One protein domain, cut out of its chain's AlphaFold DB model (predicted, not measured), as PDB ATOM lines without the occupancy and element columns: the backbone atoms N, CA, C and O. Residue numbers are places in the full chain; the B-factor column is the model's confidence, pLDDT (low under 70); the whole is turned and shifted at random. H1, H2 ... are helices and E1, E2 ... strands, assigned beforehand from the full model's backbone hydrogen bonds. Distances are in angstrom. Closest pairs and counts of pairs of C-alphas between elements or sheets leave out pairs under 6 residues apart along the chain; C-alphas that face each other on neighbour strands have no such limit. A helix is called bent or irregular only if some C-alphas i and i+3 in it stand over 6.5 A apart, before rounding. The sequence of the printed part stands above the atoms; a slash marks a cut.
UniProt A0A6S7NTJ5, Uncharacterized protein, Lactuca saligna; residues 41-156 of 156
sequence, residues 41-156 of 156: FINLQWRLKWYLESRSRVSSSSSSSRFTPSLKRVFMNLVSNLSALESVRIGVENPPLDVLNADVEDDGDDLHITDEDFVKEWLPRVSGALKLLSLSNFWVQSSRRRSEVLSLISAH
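What this domain is: This is residues 41 to 156 of the 156 residues of an uncharacterized protein of Lactuca saligna (UniProt A0A6S7NTJ5). A small sheet of three parallel strands has H2 packed on one face, and H4 and H6 extend a row of side-by-side helices from it without packing on the sheet. H1, H3 and H5 follow the strands' ends, and residues 59 to 64, of which 59 is the last residue of H1, stick out from the rest. The 116 printed residues include six helices and three strands, E1 H1 H2 E2 H3 H4 E3 H5 H6, of mixed class, with sheet order E1 E2 E3. The whole is compact, radius of gyration of the C-alphas 15.3 A, yet elongated, 46 by 28 by 24 A.

How they stand to each other: Start at E1, residues 41 to 47, parallel to E2, residues 87 to 93, at 4 degrees; N 44 and O 89 are 2.8 A apart, within hydrogen-bond range. E2 is parallel to E3, residues 132 to 136, at 15 degrees, with N 134 and O 88 at 2.8 A. H1, residues 48 to 59, only grazes the sheet. H2, residues 71 to 81, is on it at a height of 10.2 A, along E1, forming two layers, helix over sheet. H4, residues 116 to 126, touches H2, C-alphas of Met 76 and Trp 122 closest at 6.8 A, at a shallow tilt of 22 degrees, the same way. H6, residues 149 to 154, touches H4, C-alphas of Glu 116 and Val 149 closest at 6.2 A. H3, residues 97 to 100, and H5, residues 139 to 142, are not on the sheet and touch no helix. Two strand-helix-strand units, parallel neighbour strands joined through helices, have right-handed crossovers: E1, H1 H2, E2 and E2, H3 H4, E3. Every O i to N i+4 pair is within range in H1, H2 and H6; H4 has 3 of 7, with 5 of 8 O i to N i+3 pairs, and H3 and H5 are too short for an i+4 pair.

Where its parts are: Find C-alpha 41 at (229.898, 142.759, 144.831); E1 runs 19.1 A from there. H1 follows for 17.0 A, H2 for 15.7 A and E2 for 17.5 A. H4 runs 15.9 A and is irregular, C-alphas 121 and 124 being 7.1 A apart; E3 runs 13.5 A. H6 ends at C-alpha 154, (230.492, 158.817, 157.072).

The domain as a whole: The farthest C-alphas, Ser 62 and Gly 128, are 47.1 A apart. The printed part has no cut; the links H1 to H2 and H3 to H4 are long. Look for pLDDT under 70 at residues 55 to 69 and 94 to 107.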
ATOM      1  N   PHE A  41     229.052 142.917 143.655       90.31
ATOM      2  CA  PHE A  41     229.898 142.759 144.831       90.31
ATOM      3  C   PHE A  41     231.327 142.373 144.480       90.31
ATOM      4  O   PHE A  41     231.597 141.721 143.474       90.31
ATOM      5  N   ILE A  42     232.245 142.754 145.359       90.31
ATOM      6  CA  ILE A  42     233.632 142.304 145.357       90.31
ATOM      7  C   ILE A  42     233.893 141.622 146.694       90.31
ATOM      8  O   ILE A  42     233.631 142.205 147.744       90.31
ATOM      9  N   ASN A  43     234.482 140.429 146.650       91.00
ATOM     10  CA  ASN A  43     235.076 139.781 147.813       91.00
ATOM     11  C   ASN A  43     236.546 139.451 147.521       91.00
ATOM     12  O   ASN A  43     236.872 138.414 146.945       91.00
ATOM     13  N   LEU A  44     237.429 140.385 147.872       89.75
ATOM     14  CA  LEU A  44     238.869 140.296 147.665       89.75
ATOM     15  C   LEU A  44     239.564 140.090 149.015       89.75
ATOM     16  O   LEU A  44     239.907 141.050 149.706       89.75
ATOM     17  N   GLN A  45     239.753 138.830 149.394       87.62
ATOM     18  CA  GLN A  45     240.479 138.444 150.604       87.62
ATOM     19  C   GLN A  45     241.832 137.858 150.224       87.62
ATOM     20  O   GLN A  45     241.921 136.839 149.542       87.62
ATOM     21  N   TRP A  46     242.903 138.512 150.655       83.81
ATOM     22  CA  TRP A  46     244.254 138.053 150.386       83.81
ATOM     23  C   TRP A  46     244.708 137.070 151.454       83.81
ATOM     24  O   TRP A  46     244.602 137.334 152.653       83.81
ATOM     25  N   ARG A  47     245.281 135.944 151.032       82.75
ATOM     26  CA  ARG A  47     245.850 134.966 151.961       82.75
ATOM     27  C   ARG A  47     247.166 135.485 152.523       82.75
ATOM     28  O   ARG A  47     248.135 135.630 151.772       82.75
ATOM     29  N   LEU A  48     247.245 135.692 153.842       78.75
ATOM     30  CA  LEU A  48     248.469 136.207 154.474       78.75
ATOM     31  C   LEU A  48     249.691 135.324 154.175       78.75
ATOM     32  O   LEU A  48     250.774 135.833 153.895       78.75
ATOM     33  N   LYS A  49     249.514 133.996 154.152       77.38
ATOM     34  CA  LYS A  49     250.584 133.042 153.823       77.38
ATOM     35  C   LYS A  49     251.262 133.359 152.486       77.38
ATOM     36  O   LYS A  49     252.487 133.354 152.410       77.38
ATOM     37  N   TRP A  50     250.490 133.664 151.443       75.31
ATOM     38  CA  TRP A  50     251.044 133.984 150.122       75.31
ATOM     39  C   TRP A  50     251.810 135.300 150.128       75.31
ATOM     40  O   TRP A  50     252.870 135.389 149.513       75.31
ATOM     41  N   TYR A  51     251.312 136.297 150.858       76.31
ATOM     42  CA  TYR A  51     252.006 137.569 151.030       76.31
ATOM     43  C   TYR A  51     253.381 137.387 151.699       76.31
ATOM     44  O   TYR A  51     254.397 137.840 151.165       76.31
ATOM     45  N   LEU A  52     253.433 136.649 152.813       75.94
ATOM     46  CA  LEU A  52     254.675 136.378 153.547       75.94
ATOM     47  C   LEU A  52     255.659 135.516 152.733       75.94
ATOM     48  O   LEU A  52     256.853 135.821 152.658       75.94
ATOM     49  N   GLU A  53     255.173 134.465 152.063       74.38
ATOM     50  CA  GLU A  53     255.996 133.637 151.172       74.38
ATOM     51  C   GLU A  53     256.588 134.455 150.021       74.38
ATOM     52  O   GLU A  53     257.772 134.328 149.707       74.38
ATOM     53  N   SER A  54     255.794 135.316 149.391       70.56
ATOM     54  CA  SER A  54     256.278 136.199 148.334       70.56
ATOM     55  C   SER A  54     257.397 137.123 148.812       70.56
ATOM     56  O   SER A  54     258.408 137.263 148.124       70.56
ATOM     57  N   ARG A  55     257.263 137.714 150.002       68.44
ATOM     58  CA  ARG A  55     258.244 138.656 150.562       68.44
ATOM     59  C   ARG A  55     259.539 137.965 150.994       68.44
ATOM     60  O   ARG A  55     260.616 138.409 150.612       68.44
ATOM     61  N   SER A  56     259.451 136.829 151.688       65.88
ATOM     62  CA  SER A  56     260.631 136.029 152.074       65.88
ATOM     63  C   SER A  56     261.490 135.606 150.872       65.88
ATOM     64  O   SER A  56     262.720 135.593 150.945       65.88
ATOM     65  N   ARG A  57     260.860 135.324 149.726       57.47
ATOM     66  CA  ARG A  57     261.547 134.965 148.475       57.47
ATOM     67  C   ARG A  57     262.256 136.152 147.816       57.47
ATOM     68  O   ARG A  57     263.284 135.940 147.173       57.47
ATOM     69  N   VAL A  58     261.748 137.373 148.003       55.25
ATOM     70  CA  VAL A  58     262.406 138.614 147.553       55.25
ATOM     71  C   VAL A  58     263.676 138.875 148.365       55.25
ATOM     72  O   VAL A  58     264.696 139.226 147.782       55.25
ATOM     73  N   SER A  59     263.663 138.618 149.675       55.69
ATOM     74  CA  SER A  59     264.842 138.817 150.537       55.69
ATOM     75  C   SER A  59     265.944 137.766 150.347       55.69
ATOM     76  O   SER A  59     267.084 138.004 150.734       55.69
ATOM     77  N   SER A  60     265.625 136.609 149.751       52.94
ATOM     78  CA  SER A  60     266.514 135.433 149.720       52.94
ATOM     79  C   SER A  60     267.088 135.088 148.339       52.94
ATOM     80  O   SER A  60     267.789 134.085 148.215       52.94
ATOM     81  N   SER A  61     266.790 135.847 147.276       47.38
ATOM     82  CA  SER A  61     267.270 135.500 145.931       47.38
ATOM     83  C   SER A  61     267.661 136.705 145.078       47.38
ATOM     84  O   SER A  61     266.829 137.493 144.635       47.38
ATOM     85  N   SER A  62     268.956 136.789 144.763       53.78
ATOM     86  CA  SER A  62     269.427 137.486 143.569       53.78
ATOM     87  C   SER A  62     268.785 136.817 142.349       53.78
ATOM     88  O   SER A  62     268.926 135.611 142.145       53.78
ATOM     89  N   SER A  63     268.088 137.600 141.521       51.03
ATOM     90  CA  SER A  63     267.593 137.228 140.182       51.03
ATOM     91  C   SER A  63     266.469 136.171 140.079       51.03
ATOM     92  O   SER A  63     266.590 135.190 139.357       51.03
ATOM     93  N   SER A  64     265.303 136.416 140.688       48.28
ATOM     94  CA  SER A  64     264.010 136.220 139.991       48.28
ATOM     95  C   SER A  64     262.915 137.046 140.675       48.28
ATOM     96  O   SER A  64     262.351 136.659 141.697       48.28
ATOM     97  N   SER A  65     262.624 138.234 140.144       47.97
ATOM     98  CA  SER A  65     261.571 139.106 140.667       47.97
ATOM     99  C   SER A  65     260.201 138.477 140.399       47.97
ATOM    100  O   SER A  65     259.582 138.720 139.362       47.97
ATOM    101  N   ARG A  66     259.716 137.634 141.313       53.22
ATOM    102  CA  ARG A  66     258.319 137.199 141.283       53.22
ATOM    103  C   ARG A  66     257.439 138.407 141.578       53.22
ATOM    104  O   ARG A  66     257.422 138.921 142.694       53.22
ATOM    105  N   PHE A  67     256.745 138.872 140.544       56.03
ATOM    106  CA  PHE A  67     255.748 139.929 140.623       56.03
ATOM    107  C   PHE A  67     254.643 139.479 141.579       56.03
ATOM    108  O   PHE A  67     253.849 138.603 141.246       56.03
ATOM    109  N   THR A  68     254.618 140.043 142.784       60.34
ATOM    110  CA  THR A  68     253.452 139.915 143.659       60.34
ATOM    111  C   THR A  68     252.539 141.080 143.309       60.34
ATOM    112  O   THR A  68     252.970 142.226 143.465       60.34
ATOM    113  N   PRO A  69     251.335 140.835 142.764       69.62
ATOM    114  CA  PRO A  69     250.406 141.915 142.485       69.62
ATOM    115  C   PRO A  69     250.064 142.605 143.804       69.62
ATOM    116  O   PRO A  69     249.733 141.936 144.777       69.62
ATOM    117  N   SER A  70     250.152 143.930 143.832       83.62
ATOM    118  CA  SER A  70     249.718 144.729 144.977       83.62
ATOM    119  C   SER A  70     248.199 144.635 145.117       83.62
ATOM    120  O   SER A  70     247.483 144.946 144.154       83.62
ATOM    121  N   LEU A  71     247.717 144.233 146.289       86.88
ATOM    122  CA  LEU A  71     246.304 144.092 146.623       86.88
ATOM    123  C   LEU A  71     245.534 145.385 146.330       86.88
ATOM    124  O   LEU A  71     244.514 145.334 145.636       86.88
ATOM    125  N   LYS A  72     246.066 146.544 146.753       91.06
ATOM    126  CA  LYS A  72     245.450 147.856 146.483       91.06
ATOM    127  C   LYS A  72     245.236 148.072 144.979       91.06
ATOM    128  O   LYS A  72     244.149 148.440 144.550       91.06
ATOM    129  N   ARG A  73     246.228 147.751 144.136       90.56
ATOM    130  CA  ARG A  73     246.121 147.894 142.666       90.56
ATOM    131  C   ARG A  73     245.108 146.941 142.046       90.56
ATOM    132  O   ARG A  73     244.377 147.350 141.146       90.56
ATOM    133  N   VAL A  74     245.084 145.679 142.480       89.56
ATOM    134  CA  VAL A  74     244.098 144.701 141.992       89.56
ATOM    135  C   VAL A  74     242.696 145.205 142.304       89.56
ATOM    136  O   VAL A  74     241.848 145.243 141.414       89.56
ATOM    137  N   PHE A  75     242.481 145.676 143.530       92.19
ATOM    138  CA  PHE A  75     241.215 146.256 143.948       92.19
ATOM    139  C   PHE A  75     240.820 147.489 143.129       92.19
ATOM    140  O   PHE A  75     239.711 147.531 142.602       92.19
ATOM    141  N   MET A  76     241.730 148.452 142.948       92.88
ATOM    142  CA  MET A  76     241.471 149.647 142.136       92.88
ATOM    143  C   MET A  76     241.063 149.295 140.708       92.88
ATOM    144  O   MET A  76     240.150 149.907 140.147       92.88
ATOM    145  N   ASN A  77     241.713 148.288 140.120       91.00
ATOM    146  CA  ASN A  77     241.352 147.800 138.799       91.00
ATOM    147  C   ASN A  77     239.942 147.192 138.800       91.00
ATOM    148  O   ASN A  77     239.163 147.474 137.898       91.00
ATOM    149  N   LEU A  78     239.578 146.395 139.809       89.75
ATOM    150  CA  LEU A  78     238.226 145.838 139.917       89.75
ATOM    151  C   LEU A  78     237.178 146.948 140.036       89.75
ATOM    152  O   LEU A  78     236.275 147.003 139.210       89.75
ATOM    153  N   VAL A  79     237.342 147.873 140.984       91.69
ATOM    154  CA  VAL A  79     236.415 148.998 141.195       91.69
ATOM    155  C   VAL A  79     236.252 149.844 139.933       91.69
ATOM    156  O   VAL A  79     235.142 150.243 139.603       91.69
ATOM    157  N   SER A  80     237.330 150.077 139.183       90.31
ATOM    158  CA  SER A  80     237.278 150.884 137.955       90.31
ATOM    159  C   SER A  80     236.542 150.209 136.792       90.31
ATOM    160  O   SER A  80     236.173 150.890 135.841       90.31
ATOM    161  N   ASN A  81     236.351 148.888 136.839       88.94
ATOM    162  CA  ASN A  81     235.686 148.119 135.783       88.94
ATOM    163  C   ASN A  81     234.230 147.746 136.119       88.94
ATOM    164  O   ASN A  81     233.575 147.113 135.292       88.94
ATOM    165  N   LEU A  82     233.730 148.102 137.306       88.56
ATOM    166  CA  LEU A  82     232.370 147.793 137.760       88.56
ATOM    167  C   LEU A  82     231.531 149.071 137.823       88.56
ATOM    168  O   LEU A  82     232.017 150.111 138.258       88.56
ATOM    169  N   SER A  83     230.270 149.000 137.393       83.62
ATOM    170  CA  SER A  83     229.406 150.187 137.273       83.62
ATOM    171  C   SER A  83     228.376 150.352 138.394       83.62
ATOM    172  O   SER A  83     227.902 151.462 138.616       83.62
ATOM    173  N   ALA A  84     228.021 149.275 139.101       83.88
ATOM    174  CA  ALA A  84     226.933 149.263 140.084       83.88
ATOM    175  C   ALA A  84     227.304 148.441 141.326       83.88
ATOM    176  O   ALA A  84     226.626 147.483 141.691       83.88
ATOM    177  N   LEU A  85     228.434 148.781 141.945       91.81
ATOM    178  CA  LEU A  85     228.958 148.030 143.077       91.81
ATOM    179  C   LEU A  85     228.167 148.332 144.358       91.81
ATOM    180  O   LEU A  85     228.229 149.437 144.888       91.81
ATOM    181  N   GLU A  86     227.454 147.332 144.870       94.25
ATOM    182  CA  GLU A  86     226.635 147.425 146.079       94.25
ATOM    183  C   GLU A  86     227.330 146.871 147.328       94.25
ATOM    184  O   GLU A  86     226.995 147.259 148.447       94.25
ATOM    185  N   SER A  87     228.288 145.956 147.179       93.62
ATOM    186  CA  SER A  87     228.963 145.325 148.315       93.62
ATOM    187  C   SER A  87     230.465 145.208 148.092       93.62
ATOM    188  O   SER A  87     230.932 144.667 147.092       93.62
ATOM    189  N   VAL A  88     231.247 145.705 149.044       93.81
ATOM    190  CA  VAL A  88     232.706 145.619 149.023       93.81
ATOM    191  C   VAL A  88     233.177 144.888 150.261       93.81
ATOM    192  O   VAL A  88     232.981 145.340 151.386       93.81
ATOM    193  N   ARG A  89     233.884 143.787 150.046       93.56
ATOM    194  CA  ARG A  89     234.705 143.132 151.049       93.56
ATOM    195  C   ARG A  89     236.137 143.085 150.536       93.56
ATOM    196  O   ARG A  89     236.427 142.404 149.556       93.56
ATOM    197  N   ILE A  90     237.031 143.796 151.210       93.44
ATOM    198  CA  ILE A  90     238.466 143.777 150.930       93.44
ATOM    199  C   ILE A  90     239.242 143.567 152.221       93.44
ATOM    200  O   ILE A  90     238.951 144.181 153.248       93.44
ATOM    201  N   GLY A  91     240.260 142.722 152.146       90.75
ATOM    202  CA  GLY A  91     241.304 142.714 153.145       90.75
ATOM    203  C   GLY A  91     242.077 141.420 153.195       90.75
ATOM    204  O   GLY A  91     242.329 140.811 152.159       90.75
ATOM    205  N   VAL A  92     242.509 141.047 154.391       86.00
ATOM    206  CA  VAL A  92     243.393 139.901 154.605       86.00
ATOM    207  C   VAL A  92     242.641 138.809 155.348       86.00
ATOM    208  O   VAL A  92     242.004 139.070 156.370       86.00
ATOM    209  N   GLU A  93     242.724 137.584 154.828       81.06
ATOM    210  CA  GLU A  93     242.162 136.406 155.481       81.06
ATOM    211  C   GLU A  93     242.860 136.190 156.829       81.06
ATOM    212  O   GLU A  93     244.083 136.333 156.931       81.06
ATOM    213  N   ASN A  94     242.083 135.845 157.861       68.94
ATOM    214  CA  ASN A  94     242.621 135.618 159.196       68.94
ATOM    215  C   ASN A  94     243.711 134.545 159.137       68.94
ATOM    216  O   ASN A  94     243.433 133.406 158.747       68.94
ATOM    217  N   PRO A  95     244.949 134.879 159.521       66.81
ATOM    218  CA  PRO A  95     245.996 133.889 159.531       66.81
ATOM    219  C   PRO A  95     245.744 132.844 160.622       66.81
ATOM    220  O   PRO A  95     245.129 133.149 161.650       66.81
ATOM    221  N   PRO A  96     246.226 131.609 160.422       67.69
ATOM    222  CA  PRO A  96     246.199 130.606 161.472       67.69
ATOM    223  C   PRO A  96     247.020 131.078 162.690       67.69
ATOM    224  O   PRO A  96     247.887 131.953 162.595       67.69
ATOM    225  N   LEU A  97     246.674 130.554 163.872       66.88
ATOM    226  CA  LEU A  97     247.145 131.052 165.176       66.88
ATOM    227  C   LEU A  97     248.681 131.030 165.317       66.88
ATOM    228  O   LEU A  97     249.261 131.837 166.034       66.88
ATOM    229  N   ASP A  98     249.339 130.113 164.618       66.75
ATOM    230  CA  ASP A  98     250.792 129.975 164.512       66.75
ATOM    231  C   ASP A  98     251.469 131.187 163.853       66.75
ATOM    232  O   ASP A  98     252.545 131.593 164.286       66.75
ATOM    233  N   VAL A  99     250.829 131.812 162.864       64.00
ATOM    234  CA  VAL A  99     251.351 133.000 162.168       64.00
ATOM    235  C   VAL A  99     251.071 134.289 162.950       64.00
ATOM    236  O   VAL A  99     251.863 135.224 162.876       64.00
ATOM    237  N   LEU A 100     249.990 134.345 163.739       62.41
ATOM    238  CA  LEU A 100     249.702 135.484 164.630       62.41
ATOM    239  C   LEU A 100     250.750 135.658 165.737       62.41
ATOM    240  O   LEU A 100     250.971 136.777 166.188       62.41
ATOM    241  N   ASN A 101     251.377 134.561 166.165       59.16
ATOM    242  CA  ASN A 101     252.389 134.551 167.223       59.16
ATOM    243  C   ASN A 101     253.821 134.754 166.703       59.16
ATOM    244  O   ASN A 101     254.757 134.799 167.499       59.16
ATOM    245  N   ALA A 102     254.011 134.826 165.384       63.78
ATOM    246  CA  ALA A 102     255.308 135.125 164.802       63.78
ATOM    247  C   ALA A 102     255.581 136.632 164.895       63.78
ATOM    248  O   ALA A 102     254.702 137.445 164.606       63.78
ATOM    249  N   ASP A 103     256.808 136.997 165.269       63.06
ATOM    250  CA  ASP A 103     257.278 138.386 165.300       63.06
ATOM    251  C   ASP A 103     257.509 138.857 163.852       63.06
ATOM    252  O   ASP A 103     258.612 138.815 163.306       63.06
ATOM    253  N   VAL A 104     256.407 139.145 163.158       67.06
ATOM    254  CA  VAL A 104     256.415 139.593 161.768       67.06
ATOM    255  C   VAL A 104     256.579 141.105 161.778       67.06
ATOM    256  O   VAL A 104     255.611 141.834 161.970       67.06
ATOM    257  N   GLU A 105     257.801 141.578 161.547       66.69
ATOM    258  CA  GLU A 105     258.025 142.976 161.188       66.69
ATOM    259  C   GLU A 105     257.772 143.161 159.690       66.69
ATOM    260  O   GLU A 105     258.315 142.438 158.850       66.69
ATOM    261  N   ASP A 106     256.909 144.116 159.344       69.25
ATOM    262  CA  ASP A 106     256.602 144.431 157.957       69.25
ATOM    263  C   ASP A 106     256.402 145.933 157.754       69.25
ATOM    264  O   ASP A 106     255.388 146.508 158.147       69.25
ATOM    265  N   ASP A 107     257.368 146.542 157.066       66.31
ATOM    266  CA  ASP A 107     257.347 147.951 156.654       66.31
ATOM    267  C   ASP A 107     256.489 148.198 155.396       66.31
ATOM    268  O   ASP A 107     256.509 149.283 154.812       66.31
ATOM    269  N   GLY A 108     255.767 147.181 154.917       74.81
ATOM    270  CA  GLY A 108     254.847 147.297 153.791       74.81
ATOM    271  C   GLY A 108     253.640 148.202 154.071       74.81
ATOM    272  O   GLY A 108     253.304 148.519 155.211       74.81
ATOM    273  N   ASP A 109     252.958 148.604 152.997       82.25
ATOM    274  CA  ASP A 109     251.706 149.378 153.075       82.25
ATOM    275  C   ASP A 109     250.555 148.780 152.243       82.25
ATOM    276  O   ASP A 109     249.406 149.209 152.315       82.25
ATOM    277  N   ASP A 110     250.830 147.745 151.449       86.06
ATOM    278  CA  ASP A 110     249.844 147.174 150.523       86.06
ATOM    279  C   ASP A 110     248.659 146.482 151.227       86.06
ATOM    280  O   ASP A 110     247.578 146.369 150.655       86.06
ATOM    281  N   LEU A 111     248.835 146.050 152.479       87.69
ATOM    282  CA  LEU A 111     247.795 145.420 153.301       87.69
ATOM    283  C   LEU A 111     247.225 146.371 154.372       87.69
ATOM    284  O   LEU A 111     246.419 145.955 155.213       87.69
ATOM    285  N   HIS A 112     247.619 147.647 154.339       89.56
ATOM    286  CA  HIS A 112     246.998 148.719 155.103       89.56
ATOM    287  C   HIS A 112     245.768 149.221 154.332       89.56
ATOM    288  O   HIS A 112     245.809 150.198 153.589       89.56
ATOM    289  N   ILE A 113     244.668 148.486 154.467       92.06
ATOM    290  CA  ILE A 113     243.417 148.689 153.720       92.06
ATOM    291  C   ILE A 113     242.689 149.963 154.144       92.06
ATOM    292  O   ILE A 113     242.021 150.592 153.333       92.06
ATOM    293  N   THR A 114     242.820 150.355 155.408       92.56
ATOM    294  CA  THR A 114     242.226 151.588 155.949       92.56
ATOM    295  C   THR A 114     243.127 152.810 155.799       92.56
ATOM    296  O   THR A 114     242.953 153.790 156.525       92.56
ATOM    297  N   ASP A 115     244.110 152.724 154.908       91.44
ATOM    298  CA  ASP A 115     244.912 153.857 154.479       91.44
ATOM    299  C   ASP A 115     244.021 154.948 153.867       91.44
ATOM    300  O   ASP A 115     243.158 154.675 153.031       91.44
ATOM    301  N   GLU A 116     244.210 156.184 154.316       91.50
ATOM    302  CA  GLU A 116     243.329 157.302 153.983       91.50
ATOM    303  C   GLU A 116     243.416 157.678 152.503       91.50
ATOM    304  O   GLU A 116     242.378 157.857 151.863       91.50
ATOM    305  N   ASP A 117     244.629 157.746 151.953       91.69
ATOM    306  CA  ASP A 117     244.845 158.093 150.548       91.69
ATOM    307  C   ASP A 117     244.225 157.040 149.629       91.69
ATOM    308  O   ASP A 117     243.500 157.376 148.690       91.69
ATOM    309  N   PHE A 118     244.417 155.761 149.961       93.00
ATOM    310  CA  PHE A 118     243.773 154.662 149.255       93.00
ATOM    311  C   PHE A 118     242.241 154.755 149.309       93.00
ATOM    312  O   PHE A 118     241.592 154.688 148.267       93.00
ATOM    313  N   VAL A 119     241.638 154.934 150.489       94.38
ATOM    314  CA  VAL A 119     240.169 154.972 150.617       94.38
ATOM    315  C   VAL A 119     239.562 156.185 149.915       94.38
ATOM    316  O   VAL A 119     238.550 156.040 149.225       94.38
ATOM    317  N   LYS A 120     240.200 157.356 150.010       94.19
ATOM    318  CA  LYS A 120     239.788 158.568 149.284       94.19
ATOM    319  C   LYS A 120     239.759 158.374 147.768       94.19
ATOM    320  O   LYS A 120     238.958 159.016 147.094       94.19
ATOM    321  N   GLU A 121     240.609 157.505 147.226       94.38
ATOM    322  CA  GLU A 121     240.708 157.287 145.784       94.38
ATOM    323  C   GLU A 121     239.512 156.511 145.203       94.38
ATOM    324  O   GLU A 121     239.036 156.824 144.102       94.38
ATOM    325  N   TRP A 122     239.026 155.489 145.914       94.06
ATOM    326  CA  TRP A 122     238.007 154.572 145.390       94.06
ATOM    327  C   TRP A 122     236.612 154.780 145.962       94.06
ATOM    328  O   TRP A 122     235.639 154.573 145.236       94.06
ATOM    329  N   LEU A 123     236.487 155.190 147.227       94.31
ATOM    330  CA  LEU A 123     235.193 155.265 147.907       94.31
ATOM    331  C   LEU A 123     234.189 156.187 147.190       94.31
ATOM    332  O   LEU A 123     233.065 155.734 146.951       94.31
ATOM    333  N   PRO A 124     234.564 157.400 146.725       93.31
ATOM    334  CA  PRO A 124     233.635 158.274 146.004       93.31
ATOM    335  C   PRO A 124     233.111 157.682 144.689       93.31
ATOM    336  O   PRO A 124     232.100 158.139 144.164       93.31
ATOM    337  N   ARG A 125     233.802 156.683 144.121       91.94
ATOM    338  CA  ARG A 125     233.424 156.058 142.843       91.94
ATOM    339  C   ARG A 125     232.279 155.064 142.995       91.94
ATOM    340  O   ARG A 125     231.607 154.770 142.014       91.94
ATOM    341  N   VAL A 126     232.090 154.526 144.198       91.75
ATOM    342  CA  VAL A 126     231.130 153.445 144.467       91.75
ATOM    343  C   VAL A 126     230.075 153.830 145.499       91.75
ATOM    344  O   VAL A 126     229.056 153.153 145.593       91.75
ATOM    345  N   SER A 127     230.272 154.930 146.236       89.69
ATOM    346  CA  SER A 127     229.404 155.340 147.348       89.69
ATOM    347  C   SER A 127     227.925 155.463 146.975       89.69
ATOM    348  O   SER A 127     227.073 155.112 147.778       89.69
ATOM    349  N   GLY A 128     227.603 155.876 145.745       89.12
ATOM    350  CA  GLY A 128     226.213 156.051 145.311       89.12
ATOM    351  C   GLY A 128     225.361 154.773 145.319       89.12
ATOM    352  O   GLY A 128     224.145 154.866 145.471       89.12
ATOM    353  N   ALA A 129     225.973 153.594 145.159       91.69
ATOM    354  CA  ALA A 129     225.276 152.301 145.153       91.69
ATOM    355  C   ALA A 129     225.672 151.391 146.329       91.69
ATOM    356  O   ALA A 129     225.023 150.367 146.551       91.69
ATOM    357  N   LEU A 130     226.719 151.751 147.080       94.19
ATOM    358  CA  LEU A 130     227.301 150.920 148.126       94.19
ATOM    359  C   LEU A 130     226.341 150.761 149.315       94.19
ATOM    360  O   LEU A 130     225.971 151.724 149.980       94.19
ATOM    361  N   LYS A 131     225.970 149.516 149.610       94.50
ATOM    362  CA  LYS A 131     225.111 149.114 150.735       94.50
ATOM    363  C   LYS A 131     225.898 148.425 151.842       94.50
ATOM    364  O   LYS A 131     225.520 148.513 153.008       94.50
ATOM    365  N   LEU A 132     226.961 147.701 151.486       94.56
ATOM    366  CA  LEU A 132     227.761 146.925 152.428       94.56
ATOM    367  C   LEU A 132     229.250 147.173 152.204       94.56
ATOM    368  O   LEU A 132     229.750 147.061 151.088       94.56
ATOM    369  N   LEU A 133     229.961 147.472 153.290       95.06
ATOM    370  CA  LEU A 133     231.402 147.677 153.283       95.06
ATOM    371  C   LEU A 133     232.059 146.881 154.415       95.06
ATOM    372  O   LEU A 133     231.688 147.006 155.578       95.06
ATOM    373  N   SER A 134     233.054 146.074 154.064       94.31
ATOM    374  CA  SER A 134     233.863 145.269 154.976       94.31
ATOM    375  C   SER A 134     235.338 145.484 154.649       94.31
ATOM    376  O   SER A 134     235.808 145.051 153.597       94.31
ATOM    377  N   LEU A 135     236.068 146.113 155.569       93.44
ATOM    378  CA  LEU A 135     237.506 146.361 155.463       93.44
ATOM    379  C   LEU A 135     238.241 145.564 156.547       93.44
ATOM    380  O   LEU A 135     237.953 145.742 157.729       93.44
ATOM    381  N   SER A 136     239.188 144.701 156.166       91.00
ATOM    382  CA  SER A 136     240.037 143.956 157.109       91.00
ATOM    383  C   SER A 136     241.524 144.241 156.883       91.00
ATOM    384  O   SER A 136     242.113 143.850 155.878       91.00
ATOM    385  N   ASN A 137     242.157 144.927 157.835       88.88
ATOM    386  CA  ASN A 137     243.589 145.224 157.768       88.88
ATOM    387  C   ASN A 137     244.460 144.027 158.147       88.88
ATOM    388  O   ASN A 137     244.090 143.218 158.999       88.88
ATOM    389  N   PHE A 138     245.695 144.023 157.642       86.94
ATOM    390  CA  PHE A 138     246.768 143.294 158.307       86.94
ATOM    391  C   PHE A 138     247.232 144.064 159.551       86.94
ATOM    392  O   PHE A 138     247.619 145.234 159.473       86.94
ATOM    393  N   TRP A 139     247.170 143.420 160.718       81.50
ATOM    394  CA  TRP A 139     247.404 144.082 162.005       81.50
ATOM    395  C   TRP A 139     248.816 144.679 162.123       81.50
ATOM    396  O   TRP A 139     248.960 145.768 162.671       81.50
ATOM    397  N   VAL A 140     249.843 144.038 161.554       81.69
ATOM    398  CA  VAL A 140     251.233 144.536 161.607       81.69
ATOM    399  C   VAL A 140     251.347 145.911 160.946       81.69
ATOM    400  O   VAL A 140     251.913 146.831 161.529       81.69
ATOM    401  N   GLN A 141     250.730 146.086 159.775       82.56
ATOM    402  CA  GLN A 141     250.806 147.338 159.013       82.56
ATOM    403  C   GLN A 141     249.861 148.435 159.534       82.56
ATOM    404  O   GLN A 141     250.042 149.606 159.206       82.56
ATOM    405  N   SER A 142     248.849 148.082 160.335       83.44
ATOM    406  CA  SER A 142     247.792 149.014 160.770       83.44
ATOM    407  C   SER A 142     247.824 149.363 162.261       83.44
ATOM    408  O   SER A 142     247.449 150.471 162.627       83.44
ATOM    409  N   SER A 143     248.308 148.474 163.132       80.44
ATOM    410  CA  SER A 143     248.224 148.612 164.600       80.44
ATOM    411  C   SER A 143     248.901 149.863 165.167       80.44
ATOM    412  O   SER A 143     248.498 150.360 166.216       80.44
ATOM    413  N   ARG A 144     249.923 150.385 164.481       79.00
ATOM    414  CA  ARG A 144     250.678 151.577 164.904       79.00
ATOM    415  C   ARG A 144     250.233 152.864 164.207       79.00
ATOM    416  O   ARG A 144     250.835 153.911 164.432       79.00
ATOM    417  N   ARG A 145     249.216 152.803 163.344       83.25
ATOM    418  CA  ARG A 145     248.781 153.926 162.506       83.25
ATOM    419  C   ARG A 145     247.369 154.339 162.891       83.25
ATOM    420  O   ARG A 145     246.480 153.511 163.058       83.25
ATOM    421  N   ARG A 146     247.158 155.643 163.043       84.62
ATOM    422  CA  ARG A 146     245.821 156.193 163.268       84.62
ATOM    423  C   ARG A 146     245.027 156.096 161.966       84.62
ATOM    424  O   ARG A 146     245.551 156.445 160.915       84.62
ATOM    425  N   SER A 147     243.779 155.644 162.046       86.06
ATOM    426  CA  SER A 147     242.876 155.577 160.896       86.06
ATOM    427  C   SER A 147     241.721 156.556 161.070       86.06
ATOM    428  O   SER A 147     241.046 156.544 162.095       86.06
ATOM    429  N   GLU A 148     241.483 157.373 160.045       89.44
ATOM    430  CA  GLU A 148     240.326 158.274 159.930       89.44
ATOM    431  C   GLU A 148     239.278 157.716 158.946       89.44
ATOM    432  O   GLU A 148     238.395 158.427 158.469       89.44
ATOM    433  N   VAL A 149     239.359 156.417 158.629       91.75
ATOM    434  CA  VAL A 149     238.532 155.787 157.589       91.75
ATOM    435  C   VAL A 149     237.036 155.893 157.876       91.75
ATOM    436  O   VAL A 149     236.249 156.085 156.958       91.75
ATOM    437  N   LEU A 150     236.630 155.821 159.146       92.38
ATOM    438  CA  LEU A 150     235.223 155.957 159.531       92.38
ATOM    439  C   LEU A 150     234.700 157.368 159.260       92.38
ATOM    440  O   LEU A 150     233.577 157.512 158.783       92.38
ATOM    441  N   SER A 151     235.527 158.390 159.502       93.25
ATOM    442  CA  SER A 151     235.210 159.784 159.183       93.25
ATOM    443  C   SER A 151     234.973 159.943 157.676       93.25
ATOM    444  O   SER A 151     233.974 160.535 157.276       93.25
ATOM    445  N   LEU A 152     235.826 159.336 156.841       92.62
ATOM    446  CA  LEU A 152     235.667 159.333 155.379       92.62
ATOM    447  C   LEU A 152     234.405 158.596 154.930       92.62
ATOM    448  O   LEU A 152     233.652 159.128 154.123       92.62
ATOM    449  N   ILE A 153     234.160 157.398 155.466       92.56
ATOM    450  CA  ILE A 153     232.968 156.602 155.142       92.56
ATOM    451  C   ILE A 153     231.697 157.373 155.490       92.56
ATOM    452  O   ILE A 153     230.766 157.383 154.702       92.56
ATOM    453  N   SER A 154     231.666 158.054 156.637       92.00
ATOM    454  CA  SER A 154     230.492 158.817 157.072       92.00
ATOM    455  C   SER A 154     230.205 160.077 156.248       92.00
ATOM    456  O   SER A 154     229.114 160.634 156.352       92.00
ATOM    457  N   ALA A 155     231.178 160.552 155.466       91.00
ATOM    458  CA  ALA A 155     231.049 161.754 154.647       91.00
ATOM    459  C   ALA A 155     230.458 161.485 153.248       91.00
ATOM    460  O   ALA A 155     230.237 162.438 152.497       91.00
ATOM    461  N   HIS A 156     230.231 160.215 152.898       83.88
ATOM    462  CA  HIS A 156     229.720 159.755 151.607       83.88
ATOM    463  C   HIS A 156     228.393 159.017 151.762       83.88
ATOM    464  O   HIS A 156     227.591 159.124 150.807       83.88
TER     465      HIS A 156